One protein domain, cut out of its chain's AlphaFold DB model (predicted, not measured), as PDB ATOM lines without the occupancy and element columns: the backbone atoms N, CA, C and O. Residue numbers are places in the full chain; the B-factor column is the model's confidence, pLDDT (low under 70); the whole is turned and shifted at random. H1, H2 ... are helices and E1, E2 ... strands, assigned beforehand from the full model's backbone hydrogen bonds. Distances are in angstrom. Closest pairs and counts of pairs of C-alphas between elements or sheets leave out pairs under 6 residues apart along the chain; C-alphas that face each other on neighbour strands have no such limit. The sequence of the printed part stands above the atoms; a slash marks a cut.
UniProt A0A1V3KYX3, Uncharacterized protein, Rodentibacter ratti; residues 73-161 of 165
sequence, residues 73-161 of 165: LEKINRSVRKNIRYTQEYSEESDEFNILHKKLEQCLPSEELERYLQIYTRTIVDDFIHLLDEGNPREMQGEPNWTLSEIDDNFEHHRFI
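This is residues 73 to 161 of the 165 residues of an uncharacterized protein of Rodentibacter ratti (UniProt A0A1V3KYX3). One long helix, H4, makes the spine; near its first end H2 and H3 form an open triangle with it, H1 lies alongside its middle, and a small hairpin of two strands, E1 and E2, sits near its last end. Residues 138 to 143, in the link from H4 to E1, stick out free. The printed part has 89 residues, with four named helices followed by two named strands; the sheet's order is E1 - E2, antiparallel, and the class is mostly helix. The whole is only just loose, close to extended, with a radius of gyration of the C-alphas of 18.1 A and spans of 50 by 34 by 23 A.

Find C-alpha 148 at (12.342, -37.665, -22.905), where strand E1 begins; it covers residues 148 to 151, 9.5 A long. Strand E2, residues 157 to 161, is 10.8 A long and ends at C-alpha 161, (7.523, -36.018, -22.547). Go back to C-alpha 110 at (24.394, -6.936, -38.059); from there helix H4, residues 110 to 134, runs 36.1 A. Before it you will find helix H1, residues 73 to 78, 8.7 A; helix H2, residues 80 to 90, 15.3 A; and helix H3, residues 94 to 107, 20.1 A.

Look first at the hairpin of E1 and E2, antiparallel at 141 degrees, where N 150 and O 159 are 2.9 A apart and N 161 and O 148 also 2.9 A, within hydrogen-bond range. From the hairpin to H4 the closest C-alphas of E1 and H4 are those of Leu 148 and Leu 132, 7.2 A apart. H4 and E2 are only just apart, at 8.1 A. Along H4, residues 118 to 125 alone touch H1, at a shallow tilt of 13 degrees, opposite ways; the closest C-alphas, of Asn 77 and Thr 121, are 6.0 A apart. Residues 114 to 118 of H4 alone touch H2, about perpendicular at 84 degrees, closest at the C-alphas of Val 80 and Gln 118, 6.2 A. H2 and H3 touch only at the corner by their link, closest at the C-alphas of Gln 88 and Ser 94, 4.8 A, with an only just steep tilt of 36 degrees. H3 and H4 are close but not clearly touching, closest at the C-alphas of Glu 105 and Leu 113, 7.3 A. In H1, H2, H3 and H4 every O i to N i+4 pair is within hydrogen-bond range.

The two C-alphas farthest apart, of Cys 107 and Asn 154, are 52.4 A from each other. The printed part has no cut. The link from H4 to E1, residues 135 to 147, is long; the other links are tight. The mean pLDDT of the printed part is 91.3, and no printed residue is under 70.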
ATOM      1  N   LEU A  73      14.747 -24.455 -25.207       92.00
ATOM      2  CA  LEU A  73      15.105 -24.540 -26.630       92.00
ATOM      3  C   LEU A  73      14.922 -23.199 -27.351       92.00
ATOM      4  O   LEU A  73      15.828 -22.733 -28.044       92.00
ATOM      5  N   GLU A  74      13.803 -22.512 -27.127       91.25
ATOM      6  CA  GLU A  74      13.563 -21.201 -27.737       91.25
ATOM      7  C   GLU A  74      14.559 -20.140 -27.234       91.25
ATOM      8  O   GLU A  74      14.983 -19.261 -27.989       91.25
ATOM      9  N   LYS A  75      15.011 -20.216 -25.974       92.62
ATOM     10  CA  LYS A  75      16.099 -19.347 -25.490       92.62
ATOM     11  C   LYS A  75      17.412 -19.625 -26.218       92.62
ATOM     12  O   LYS A  75      18.119 -18.670 -26.541       92.62
ATOM     13  N   ILE A  76      17.742 -20.892 -26.473       91.38
ATOM     14  CA  ILE A  76      18.938 -21.277 -27.240       91.38
ATOM     15  C   ILE A  76      18.849 -20.709 -28.660       91.38
ATOM     16  O   ILE A  76      19.781 -20.038 -29.104       91.38
ATOM     17  N   ASN A  77      17.702 -20.886 -29.320       90.62
ATOM     18  CA  ASN A  77      17.427 -20.362 -30.659       90.62
ATOM     19  C   ASN A  77      17.598 -18.833 -30.741       90.62
ATOM     20  O   ASN A  77      18.231 -18.295 -31.647       90.62
ATOM     21  N   ARG A  78      17.082 -18.102 -29.745       90.50
ATOM     22  CA  ARG A  78      17.200 -16.634 -29.672       90.50
ATOM     23  C   ARG A  78      18.605 -16.135 -29.346       90.50
ATOM     24  O   ARG A  78      18.884 -14.954 -29.535       90.50
ATOM     25  N   SER A  79      19.493 -16.993 -28.854       93.38
ATOM     26  CA  SER A  79      20.814 -16.600 -28.357       93.38
ATOM     27  C   SER A  79      21.881 -16.554 -29.458       93.38
ATOM     28  O   SER A  79      23.011 -16.985 -29.238       93.38
ATOM     29  N   VAL A  80      21.564 -15.993 -30.631       93.44
ATOM     30  CA  VAL A  80      22.446 -15.982 -31.818       93.44
ATOM     31  C   VAL A  80      23.852 -15.476 -31.496       93.44
ATOM     32  O   VAL A  80      24.828 -16.168 -31.763       93.44
ATOM     33  N   ARG A  81      23.978 -14.321 -30.831       92.50
ATOM     34  CA  ARG A  81      25.287 -13.755 -30.447       92.50
ATOM     35  C   ARG A  81      26.105 -14.677 -29.548       92.50
ATOM     36  O   ARG A  81      27.319 -14.770 -29.700       92.50
ATOM     37  N   LYS A  82      25.446 -15.356 -28.606       93.56
ATOM     38  CA  LYS A  82      26.103 -16.331 -27.727       93.56
ATOM     39  C   LYS A  82      26.604 -17.518 -28.544       93.56
ATOM     40  O   LYS A  82      27.723 -17.958 -28.314       93.56
ATOM     41  N   ASN A  83      25.799 -18.002 -29.487       92.81
ATOM     42  CA  ASN A  83      26.148 -19.138 -30.335       92.81
ATOM     43  C   ASN A  83      27.322 -18.787 -31.262       92.81
ATOM     44  O   ASN A  83      28.282 -19.545 -31.307       92.81
ATOM     45  N   ILE A  84      27.309 -17.599 -31.887       93.94
ATOM     46  CA  ILE A  84      28.445 -17.064 -32.660       93.94
ATOM     47  C   ILE A  84      29.703 -17.060 -31.792       93.94
ATOM     48  O   ILE A  84      30.687 -17.699 -32.145       93.94
ATOM     49  N   ARG A  85      29.656 -16.409 -30.623       93.81
ATOM     50  CA  ARG A  85      30.801 -16.334 -29.709       93.81
ATOM     51  C   ARG A  85      31.323 -17.720 -29.325       93.81
ATOM     52  O   ARG A  85      32.530 -17.931 -29.295       93.81
ATOM     53  N   TYR A  86      30.427 -18.663 -29.048       93.44
ATOM     54  CA  TYR A  86      30.805 -20.029 -28.709       93.44
ATOM     55  C   TYR A  86      31.546 -20.715 -29.865       93.44
ATOM     56  O   TYR A  86      32.594 -21.313 -29.645       93.44
ATOM     57  N   THR A  87      31.063 -20.574 -31.103       94.19
ATOM     58  CA  THR A  87      31.756 -21.093 -32.293       94.19
ATOM     59  C   THR A  87      33.136 -20.456 -32.466       94.19
ATOM     60  O   THR A  87      34.097 -21.162 -32.760       94.19
ATOM     61  N   GLN A  88      33.259 -19.148 -32.235       93.81
ATOM     62  CA  GLN A  88      34.534 -18.429 -32.342       93.81
ATOM     63  C   GLN A  88      35.563 -18.862 -31.289       93.81
ATOM     64  O   GLN A  88      36.756 -18.842 -31.575       93.81
ATOM     65  N   GLU A  89      35.116 -19.219 -30.081       95.19
ATOM     66  CA  GLU A  89      35.995 -19.575 -28.961       95.19
ATOM     67  C   GLU A  89      36.335 -21.073 -28.909       95.19
ATOM     68  O   GLU A  89      37.426 -21.427 -28.464       95.19
ATOM     69  N   TYR A  90      35.413 -21.948 -29.326       94.06
ATOM     70  CA  TYR A  90      35.488 -23.378 -29.003       94.06
ATOM     71  C   TYR A  90      35.369 -24.331 -30.197       94.06
ATOM     72  O   TYR A  90      35.612 -25.522 -30.019       94.06
ATOM     73  N   SER A  91      34.996 -23.861 -31.394       94.19
ATOM     74  CA  SER A  91      34.927 -24.741 -32.567       94.19
ATOM     75  C   SER A  91      36.321 -25.067 -33.103       94.19
ATOM     76  O   SER A  91      37.179 -24.186 -33.203       94.19
ATOM     77  N   GLU A  92      36.521 -26.314 -33.535       95.00
ATOM     78  CA  GLU A  92      37.696 -26.719 -34.321       95.00
ATOM     79  C   GLU A  92      37.801 -25.907 -35.625       95.00
ATOM     80  O   GLU A  92      38.895 -25.606 -36.091       95.00
ATOM     81  N   GLU A  93      36.660 -25.470 -36.162       94.81
ATOM     82  CA  GLU A  93      36.541 -24.671 -37.389       94.81
ATOM     83  C   GLU A  93      36.508 -23.152 -37.108       94.81
ATOM     84  O   GLU A  93      36.090 -22.362 -37.957       94.81
ATOM     85  N   SER A  94      36.909 -22.713 -35.909       95.06
ATOM     86  CA  SER A  94      36.811 -21.308 -35.472       95.06
ATOM     87  C   SER A  94      37.483 -20.316 -36.429       95.06
ATOM     88  O   SER A  94      36.902 -19.267 -36.723       95.06
ATOM     89  N   ASP A  95      38.663 -20.637 -36.966       95.94
ATOM     90  CA  ASP A  95      39.380 -19.781 -37.922       95.94
ATOM     91  C   ASP A  95      38.596 -19.584 -39.229       95.94
ATOM     92  O   ASP A  95      38.431 -18.455 -39.703       95.94
ATOM     93  N   GLU A  96      38.066 -20.669 -39.799       97.12
ATOM     94  CA  GLU A  96      37.249 -20.614 -41.014       97.12
ATOM     95  C   GLU A  96      35.944 -19.854 -40.761       97.12
ATOM     96  O   GLU A  96      35.596 -18.942 -41.523       97.12
ATOM     97  N   PHE A  97      35.266 -20.158 -39.651       96.44
ATOM     98  CA  PHE A  97      34.056 -19.459 -39.237       96.44
ATOM     99  C   PHE A  97      34.300 -17.952 -39.111       96.44
ATOM    100  O   PHE A  97      33.530 -17.163 -39.656       96.44
ATOM    101  N   ASN A  98      35.390 -17.531 -38.464       95.38
ATOM    102  CA  ASN A  98      35.740 -16.118 -38.302       95.38
ATOM    103  C   ASN A  98      35.937 -15.406 -39.646       95.38
ATOM    104  O   ASN A  98      35.469 -14.277 -39.832       95.38
ATOM    105  N   ILE A  99      36.599 -16.060 -40.605       97.00
ATOM    106  CA  ILE A  99      36.806 -15.512 -41.952       97.00
ATOM    107  C   ILE A  99      35.468 -15.364 -42.688       97.00
ATOM    108  O   ILE A  99      35.219 -14.320 -43.297       97.00
ATOM    109  N   LEU A 100      34.614 -16.390 -42.653       96.50
ATOM    110  CA  LEU A 100      33.307 -16.374 -43.315       96.50
ATOM    111  C   LEU A 100      32.356 -15.364 -42.668       96.50
ATOM    112  O   LEU A 100      31.732 -14.573 -43.374       96.50
ATOM    113  N   HIS A 101      32.294 -15.335 -41.339       94.81
ATOM    114  CA  HIS A 101      31.450 -14.417 -40.585       94.81
ATOM    115  C   HIS A 101      31.798 -12.960 -40.895       94.81
ATOM    116  O   HIS A 101      30.919 -12.182 -41.256       94.81
ATOM    117  N   LYS A 102      33.093 -12.614 -40.905       95.12
ATOM    118  CA  LYS A 102      33.550 -11.266 -41.265       95.12
ATOM    119  C   LYS A 102      33.177 -10.868 -42.696       95.12
ATOM    120  O   LYS A 102      32.893  -9.700 -42.950       95.12
ATOM    121  N   LYS A 103      33.181 -11.811 -43.647       96.88
ATOM    122  CA  LYS A 103      32.703 -11.549 -45.017       96.88
ATOM    123  C   LYS A 103      31.201 -11.263 -45.034       96.88
ATOM    124  O   LYS A 103      30.774 -10.354 -45.734       96.88
ATOM    125  N   LEU A 104      30.411 -11.997 -44.251       95.75
ATOM    126  CA  LEU A 104      28.965 -11.777 -44.149       95.75
ATOM    127  C   LEU A 104      28.632 -10.419 -43.518       95.75
ATOM    128  O   LEU A 104      27.775  -9.712 -44.042       95.75
ATOM    129  N   GLU A 105      29.352 -10.008 -42.472       94.88
ATOM    130  CA  GLU A 105      29.195  -8.683 -41.842       94.88
ATOM    131  C   GLU A 105      29.527  -7.513 -42.786       94.88
ATOM    132  O   GLU A 105      29.052  -6.398 -42.589       94.88
ATOM    133  N   GLN A 106      30.332  -7.743 -43.830       96.31
ATOM    134  CA  GLN A 106      30.594  -6.740 -44.870       96.31
ATOM    135  C   GLN A 106      29.450  -6.623 -45.888       96.31
ATOM    136  O   GLN A 106      29.363  -5.614 -46.588       96.31
ATOM    137  N   CYS A 107      28.597  -7.644 -45.994       96.38
ATOM    138  CA  CYS A 107      27.498  -7.704 -46.956       96.38
ATOM    139  C   CYS A 107      26.136  -7.358 -46.344       96.38
ATOM    140  O   CYS A 107      25.261  -6.895 -47.073       96.38
ATOM    141  N   LEU A 108      25.947  -7.598 -45.044       95.19
ATOM    142  CA  LEU A 108      24.675  -7.419 -44.349       95.19
ATOM    143  C   LEU A 108      24.847  -6.581 -43.076       95.19
ATOM    144  O   LEU A 108      25.824  -6.773 -42.347       95.19
ATOM    145  N   PRO A 109      23.876  -5.714 -42.741       95.75
ATOM    146  CA  PRO A 109      23.777  -5.143 -41.406       95.75
ATOM    147  C   PRO A 109      23.721  -6.240 -40.336       95.75
ATOM    148  O   PRO A 109      23.084  -7.277 -40.523       95.75
ATOM    149  N   SER A 110      24.332  -5.981 -39.177       91.31
ATOM    150  CA  SER A 110      24.394  -6.936 -38.059       91.31
ATOM    151  C   SER A 110      23.011  -7.456 -37.640       91.31
ATOM    152  O   SER A 110      22.852  -8.657 -37.439       91.31
ATOM    153  N   GLU A 111      21.989  -6.596 -37.591       93.19
ATOM    154  CA  GLU A 111      20.620  -7.003 -37.237       93.19
ATOM    155  C   GLU A 111      19.995  -7.959 -38.267       93.19
ATOM    156  O   GLU A 111      19.306  -8.908 -37.891       93.19
ATOM    157  N   GLU A 112      20.257  -7.750 -39.559       96.12
ATOM    158  CA  GLU A 112      19.750  -8.616 -40.630       96.12
ATOM    159  C   GLU A 112      20.452  -9.976 -40.622       96.12
ATOM    160  O   GLU A 112      19.790 -11.010 -40.743       96.12
ATOM    161  N   LEU A 113      21.772  -9.990 -40.416       95.00
ATOM    162  CA  LEU A 113      22.546 -11.225 -40.289       95.00
ATOM    163  C   LEU A 113      22.113 -12.030 -39.056       95.00
ATOM    164  O   LEU A 113      21.887 -13.237 -39.155       95.00
ATOM    165  N   GLU A 114      21.938 -11.374 -37.906       93.56
ATOM    166  CA  GLU A 114      21.429 -12.023 -36.694       93.56
ATOM    167  C   GLU A 114      20.029 -12.595 -36.910       93.56
ATOM    168  O   GLU A 114      19.757 -13.734 -36.522       93.56
ATOM    169  N   ARG A 115      19.146 -11.840 -37.570       94.31
ATOM    170  CA  ARG A 115      17.792 -12.303 -37.868       94.31
ATOM    171  C   ARG A 115      17.792 -13.491 -38.825       94.31
ATOM    172  O   ARG A 115      17.027 -14.430 -38.605       94.31
ATOM    173  N   TYR A 116      18.637 -13.471 -39.852       94.56
ATOM    174  CA  TYR A 116      18.806 -14.588 -40.778       94.56
ATOM    175  C   TYR A 116      19.257 -15.858 -40.044       94.56
ATOM    176  O   TYR A 116      18.613 -16.899 -40.170       94.56
ATOM    177  N   LEU A 117      20.303 -15.756 -39.216       94.25
ATOM    178  CA  LEU A 117      20.808 -16.880 -38.425       94.25
ATOM    179  C   LEU A 117      19.745 -17.413 -37.462       94.25
ATOM    180  O   LEU A 117      19.563 -18.620 -37.373       94.25
ATOM    181  N   GLN A 118      18.988 -16.533 -36.803       93.88
ATOM    182  CA  GLN A 118      17.887 -16.935 -35.929       93.88
ATOM    183  C   GLN A 118      16.796 -17.715 -36.678       93.88
ATOM    184  O   GLN A 118      16.280 -18.705 -36.166       93.88
ATOM    185  N   ILE A 119      16.409 -17.262 -37.873       94.06
ATOM    186  CA  ILE A 119      15.401 -17.952 -38.690       94.06
ATOM    187  C   ILE A 119      15.922 -19.327 -39.113       94.06
ATOM    188  O   ILE A 119      15.184 -20.300 -39.017       94.06
ATOM    189  N   TYR A 120      17.185 -19.413 -39.530       93.31
ATOM    190  CA  TYR A 120      17.804 -20.684 -39.893       93.31
ATOM    191  C   TYR A 120      17.871 -21.653 -38.702       93.31
ATOM    192  O   TYR A 120      17.448 -22.801 -38.810       93.31
ATOM    193  N   THR A 121      18.352 -21.188 -37.544       91.75
ATOM    194  CA  THR A 121      18.437 -22.008 -36.328       91.75
ATOM    195  C   THR A 121      17.063 -22.456 -35.843       91.75
ATOM    196  O   THR A 121      16.955 -23.566 -35.328       91.75
ATOM    197  N   ARG A 122      16.005 -21.665 -36.062       92.50
ATOM    198  CA  ARG A 122      14.638 -22.081 -35.740       92.50
ATOM    199  C   ARG A 122      14.255 -23.371 -36.462       92.50
ATOM    200  O   ARG A 122      13.780 -24.281 -35.804       92.50
ATOM    201  N   THR A 123      14.525 -23.475 -37.763       91.62
ATOM    202  CA  THR A 123      14.240 -24.697 -38.533       91.62
ATOM    203  C   THR A 123      14.984 -25.906 -37.964       91.62
ATOM    204  O   THR A 123      14.404 -26.971 -37.810       91.62
ATOM    205  N   ILE A 124      16.253 -25.732 -37.578       92.00
ATOM    206  CA  ILE A 124      17.044 -26.805 -36.955       92.00
ATOM    207  C   ILE A 124      16.465 -27.222 -35.597       92.00
ATOM    208  O   ILE A 124      16.478 -28.402 -35.254       92.00
ATOM    209  N   VAL A 125      15.964 -26.269 -34.806       92.19
ATOM    210  CA  VAL A 125      15.300 -26.563 -33.528       92.19
ATOM    211  C   VAL A 125      13.981 -27.299 -33.748       92.19
ATOM    212  O   VAL A 125      13.706 -28.234 -33.004       92.19
ATOM    213  N   ASP A 126      13.208 -26.929 -34.767       90.56
ATOM    214  CA  ASP A 126      11.966 -27.620 -35.127       90.56
ATOM    215  C   ASP A 126      12.259 -29.080 -35.552       90.56
ATOM    216  O   ASP A 126      11.622 -30.008 -35.052       90.56
ATOM    217  N   ASP A 127      13.299 -29.317 -36.362       90.38
ATOM    218  CA  ASP A 127      13.754 -30.675 -36.717       90.38
ATOM    219  C   ASP A 127      14.230 -31.469 -35.489       90.38
ATOM    220  O   ASP A 127      13.964 -32.667 -35.360       90.38
ATOM    221  N   PHE A 128      14.923 -30.813 -34.554       89.88
ATOM    222  CA  PHE A 128      15.346 -31.440 -33.302       89.88
ATOM    223  C   PHE A 128      14.148 -31.809 -32.421       89.88
ATOM    224  O   PHE A 128      14.132 -32.889 -31.837       89.88
ATOM    225  N   ILE A 129      13.130 -30.950 -32.351       90.88
ATOM    226  CA  ILE A 129      11.864 -31.234 -31.666       90.88
ATOM    227  C   ILE A 129      11.184 -32.460 -32.284       90.88
ATOM    228  O   ILE A 129      10.788 -33.358 -31.544       90.88
ATOM    229  N   HIS A 130      11.114 -32.544 -33.614       87.69
ATOM    230  CA  HIS A 130      10.561 -33.715 -34.299       87.69
ATOM    231  C   HIS A 130      11.332 -34.992 -33.985       87.69
ATOM    232  O   HIS A 130      10.721 -36.006 -33.660       87.69
ATOM    233  N   LEU A 131      12.664 -34.939 -33.995       88.25
ATOM    234  CA  LEU A 131      13.493 -36.078 -33.616       88.25
ATOM    235  C   LEU A 131      13.213 -36.534 -32.172       88.25
ATOM    236  O   LEU A 131      13.176 -37.730 -31.902       88.25
ATOM    237  N   LEU A 132      13.001 -35.597 -31.241       88.12
ATOM    238  CA  LEU A 132      12.653 -35.920 -29.853       88.12
ATOM    239  C   LEU A 132      11.262 -36.538 -29.707       88.12
ATOM    240  O   LEU A 132      11.072 -37.394 -28.844       88.12
ATOM    241  N   ASP A 133      10.313 -36.103 -30.532       84.19
ATOM    242  CA  ASP A 133       8.944 -36.612 -30.539       84.19
ATOM    243  C   ASP A 133       8.824 -37.997 -31.180       84.19
ATOM    244  O   ASP A 133       8.078 -38.841 -30.682       84.19
ATOM    245  N   GLU A 134       9.540 -38.228 -32.280       82.19
ATOM    246  CA  GLU A 134       9.502 -39.485 -33.034       82.19
ATOM    247  C   GLU A 134      10.438 -40.558 -32.455       82.19
ATOM    248  O   GLU A 134      10.245 -41.748 -32.710       82.19
ATOM    249  N   GLY A 135      11.426 -40.161 -31.646       82.38
ATOM    250  CA  GLY A 135      12.431 -41.061 -31.085       82.38
ATOM    251  C   GLY A 135      13.491 -41.465 -32.115       82.38
ATOM    252  O   GLY A 135      13.797 -40.734 -33.056       82.38
ATOM    253  N   ASN A 136      14.113 -42.633 -31.940       81.25
ATOM    254  CA  ASN A 136      15.163 -43.100 -32.845       81.25
ATOM    255  C   ASN A 136      14.581 -43.505 -34.219       81.25
ATOM    256  O   ASN A 136      13.934 -44.552 -34.313       81.25
ATOM    257  N   PRO A 137      14.925 -42.809 -35.324       78.50
ATOM    258  CA  PRO A 137      14.436 -43.152 -36.664       78.50
ATOM    259  C   PRO A 137      14.928 -44.521 -37.171       78.50
ATOM    260  O   PRO A 137      14.445 -45.022 -38.187       78.50
ATOM    261  N   ARG A 138      15.901 -45.141 -36.492       78.19
ATOM    262  CA  ARG A 138      16.454 -46.462 -36.820       78.19
ATOM    263  C   ARG A 138      16.005 -47.570 -35.872       78.19
ATOM    264  O   ARG A 138      16.552 -48.668 -35.948       78.19
ATOM    265  N   GLU A 139      15.002 -47.343 -35.023       76.62
ATOM    266  CA  GLU A 139      14.449 -48.384 -34.138       76.62
ATOM    267  C   GLU A 139      14.113 -49.678 -34.906       76.62
ATOM    268  O   GLU A 139      14.439 -50.781 -34.467       76.62
ATOM    269  N   MET A 140      13.553 -49.557 -36.115       77.44
ATOM    270  CA  MET A 140      13.207 -50.707 -36.966       77.44
ATOM    271  C   MET A 140      14.419 -51.526 -37.449       77.44
ATOM    272  O   MET A 140      14.245 -52.604 -38.014       77.44
ATOM    273  N   GLN A 141      15.643 -51.038 -37.236       85.19
ATOM    274  CA  GLN A 141      16.900 -51.718 -37.564       85.19
ATOM    275  C   GLN A 141      17.515 -52.431 -36.345       85.19
ATOM    276  O   GLN A 141      18.631 -52.940 -36.429       85.19
ATOM    277  N   GLY A 142      16.793 -52.496 -35.218       84.81
ATOM    278  CA  GLY A 142      17.261 -53.124 -33.980       84.81
ATOM    279  C   GLY A 142      18.215 -52.250 -33.163       84.81
ATOM    280  O   GLY A 142      18.880 -52.754 -32.257       84.81
ATOM    281  N   GLU A 143      18.303 -50.955 -33.477       86.81
ATOM    282  CA  GLU A 143      19.087 -49.990 -32.708       86.81
ATOM    283  C   GLU A 143      18.330 -49.518 -31.443       86.81
ATOM    284  O   GLU A 143      17.097 -49.512 -31.431       86.81
ATOM    285  N   PRO A 144      19.036 -49.093 -30.373       85.88
ATOM    286  CA  PRO A 144      18.398 -48.588 -29.155       85.88
ATOM    287  C   PRO A 144      17.504 -47.368 -29.412       85.88
ATOM    288  O   PRO A 144      17.947 -46.401 -30.030       85.88
ATOM    289  N   ASN A 145      16.272 -47.383 -28.903       85.31
ATOM    290  CA  ASN A 145      15.367 -46.232 -28.938       85.31
ATOM    291  C   ASN A 145      15.526 -45.353 -27.679       85.31
ATOM    292  O   ASN A 145      16.113 -45.784 -26.683       85.31
ATOM    293  N   TRP A 146      15.026 -44.119 -27.718       86.44
ATOM    294  CA  TRP A 146      15.116 -43.160 -26.620       86.44
ATOM    295  C   TRP A 146      13.891 -42.239 -26.578       86.44
ATOM    296  O   TRP A 146      13.188 -42.062 -27.565       86.44
ATOM    297  N   THR A 147      13.631 -41.667 -25.401       86.25
ATOM    298  CA  THR A 147      12.525 -40.732 -25.150       86.25
ATOM    299  C   THR A 147      12.928 -39.741 -24.066       86.25
ATOM    300  O   THR A 147      13.776 -40.044 -23.222       86.25
ATOM    301  N   LEU A 148      12.279 -38.578 -24.041       90.06
ATOM    302  CA  LEU A 148      12.342 -37.665 -22.905       90.06
ATOM    303  C   LEU A 148      11.354 -38.098 -21.813       90.06
ATOM    304  O   LEU A 148      10.258 -38.586 -22.099       90.06
ATOM    305  N   SER A 149      11.731 -37.910 -20.553       92.19
ATOM    306  CA  SER A 149      10.868 -38.151 -19.396       92.19
ATOM    307  C   SER A 149      11.158 -37.165 -18.272       92.19
ATOM    308  O   SER A 149      12.254 -36.612 -18.173       92.19
ATOM    309  N   GLU A 150      10.151 -36.927 -17.436       92.88
ATOM    310  CA  GLU A 150      10.325 -36.186 -16.191       92.88
ATOM    311  C   GLU A 150      11.209 -36.960 -15.218       92.88
ATOM    312  O   GLU A 150      11.137 -38.188 -15.146       92.88
ATOM    313  N   ILE A 151      12.000 -36.214 -14.453       92.62
ATOM    314  CA  ILE A 151      12.883 -36.738 -13.419       92.62
ATOM    315  C   ILE A 151      12.569 -35.997 -12.118       92.62
ATOM    316  O   ILE A 151      12.404 -34.774 -12.136       92.62
ATOM    317  N   ASP A 152      12.453 -36.727 -11.010       89.12
ATOM    318  CA  ASP A 152      12.263 -36.144  -9.678       89.12
ATOM    319  C   ASP A 152      13.586 -35.892  -8.930       89.12
ATOM    320  O   ASP A 152      14.681 -36.107  -9.452       89.12
ATOM    321  N   ASP A 153      13.490 -35.436  -7.679       92.31
ATOM    322  CA  ASP A 153      14.654 -35.129  -6.836       92.31
ATOM    323  C   ASP A 153      15.509 -36.368  -6.487       92.31
ATOM    324  O   ASP A 153      16.655 -36.223  -6.057       92.31
ATOM    325  N   ASN A 154      14.982 -37.581  -6.686       93.31
ATOM    326  CA  ASN A 154      15.693 -38.845  -6.489       93.31
ATOM    327  C   ASN A 154      16.264 -39.411  -7.799       93.31
ATOM    328  O   ASN A 154      16.811 -40.514  -7.799       93.31
ATOM    329  N   PHE A 155      16.174 -38.658  -8.898       88.44
ATOM    330  CA  PHE A 155      16.542 -39.084 -10.245       88.44
ATOM    331  C   PHE A 155      15.679 -40.225 -10.809       88.44
ATOM    332  O   PHE A 155      16.100 -40.917 -11.739       88.44
ATOM    333  N   GLU A 156      14.467 -40.422 -10.285       91.81
ATOM    334  CA  GLU A 156      13.539 -41.421 -10.812       91.81
ATOM    335  C   GLU A 156      12.765 -40.871 -12.012       91.81
ATOM    336  O   GLU A 156      12.320 -39.722 -12.017       91.81
ATOM    337  N   HIS A 157      12.603 -41.708 -13.040       91.94
ATOM    338  CA  HIS A 157      11.862 -41.359 -14.247       91.94
ATOM    339  C   HIS A 157      10.354 -41.532 -14.044       91.94
ATOM    340  O   HIS A 157       9.902 -42.575 -13.574       91.94
ATOM    341  N   HIS A 158       9.581 -40.537 -14.480       89.62
ATOM    342  CA  HIS A 158       8.123 -40.518 -14.351       89.62
ATOM    343  C   HIS A 158       7.432 -40.531 -15.719       89.62
ATOM    344  O   HIS A 158       7.493 -41.518 -16.452       89.62
ATOM    345  N   ARG A 159       6.730 -39.449 -16.070       92.38
ATOM    346  CA  ARG A 159       5.919 -39.366 -17.288       92.38
ATOM    347  C   ARG A 159       6.811 -39.088 -18.495       92.38
ATOM    348  O   ARG A 159       7.736 -38.278 -18.417       92.38
ATOM    349  N   PHE A 160       6.504 -39.722 -19.625       90.56
ATOM    350  CA  PHE A 160       7.170 -39.430 -20.892       90.56
ATOM    351  C   PHE A 160       6.740 -38.069 -21.432       90.56
ATOM    352  O   PHE A 160       5.553 -37.739 -21.466       90.56
ATOM    353  N   ILE A 161       7.722 -37.291 -21.871       89.25
ATOM    354  CA  ILE A 161       7.523 -36.018 -22.547       89.25
ATOM    355  C   ILE A 161       7.524 -36.319 -24.047       89.25
ATOM    356  O   ILE A 161       8.571 -36.570 -24.628       89.25
TER     357      ILE A 161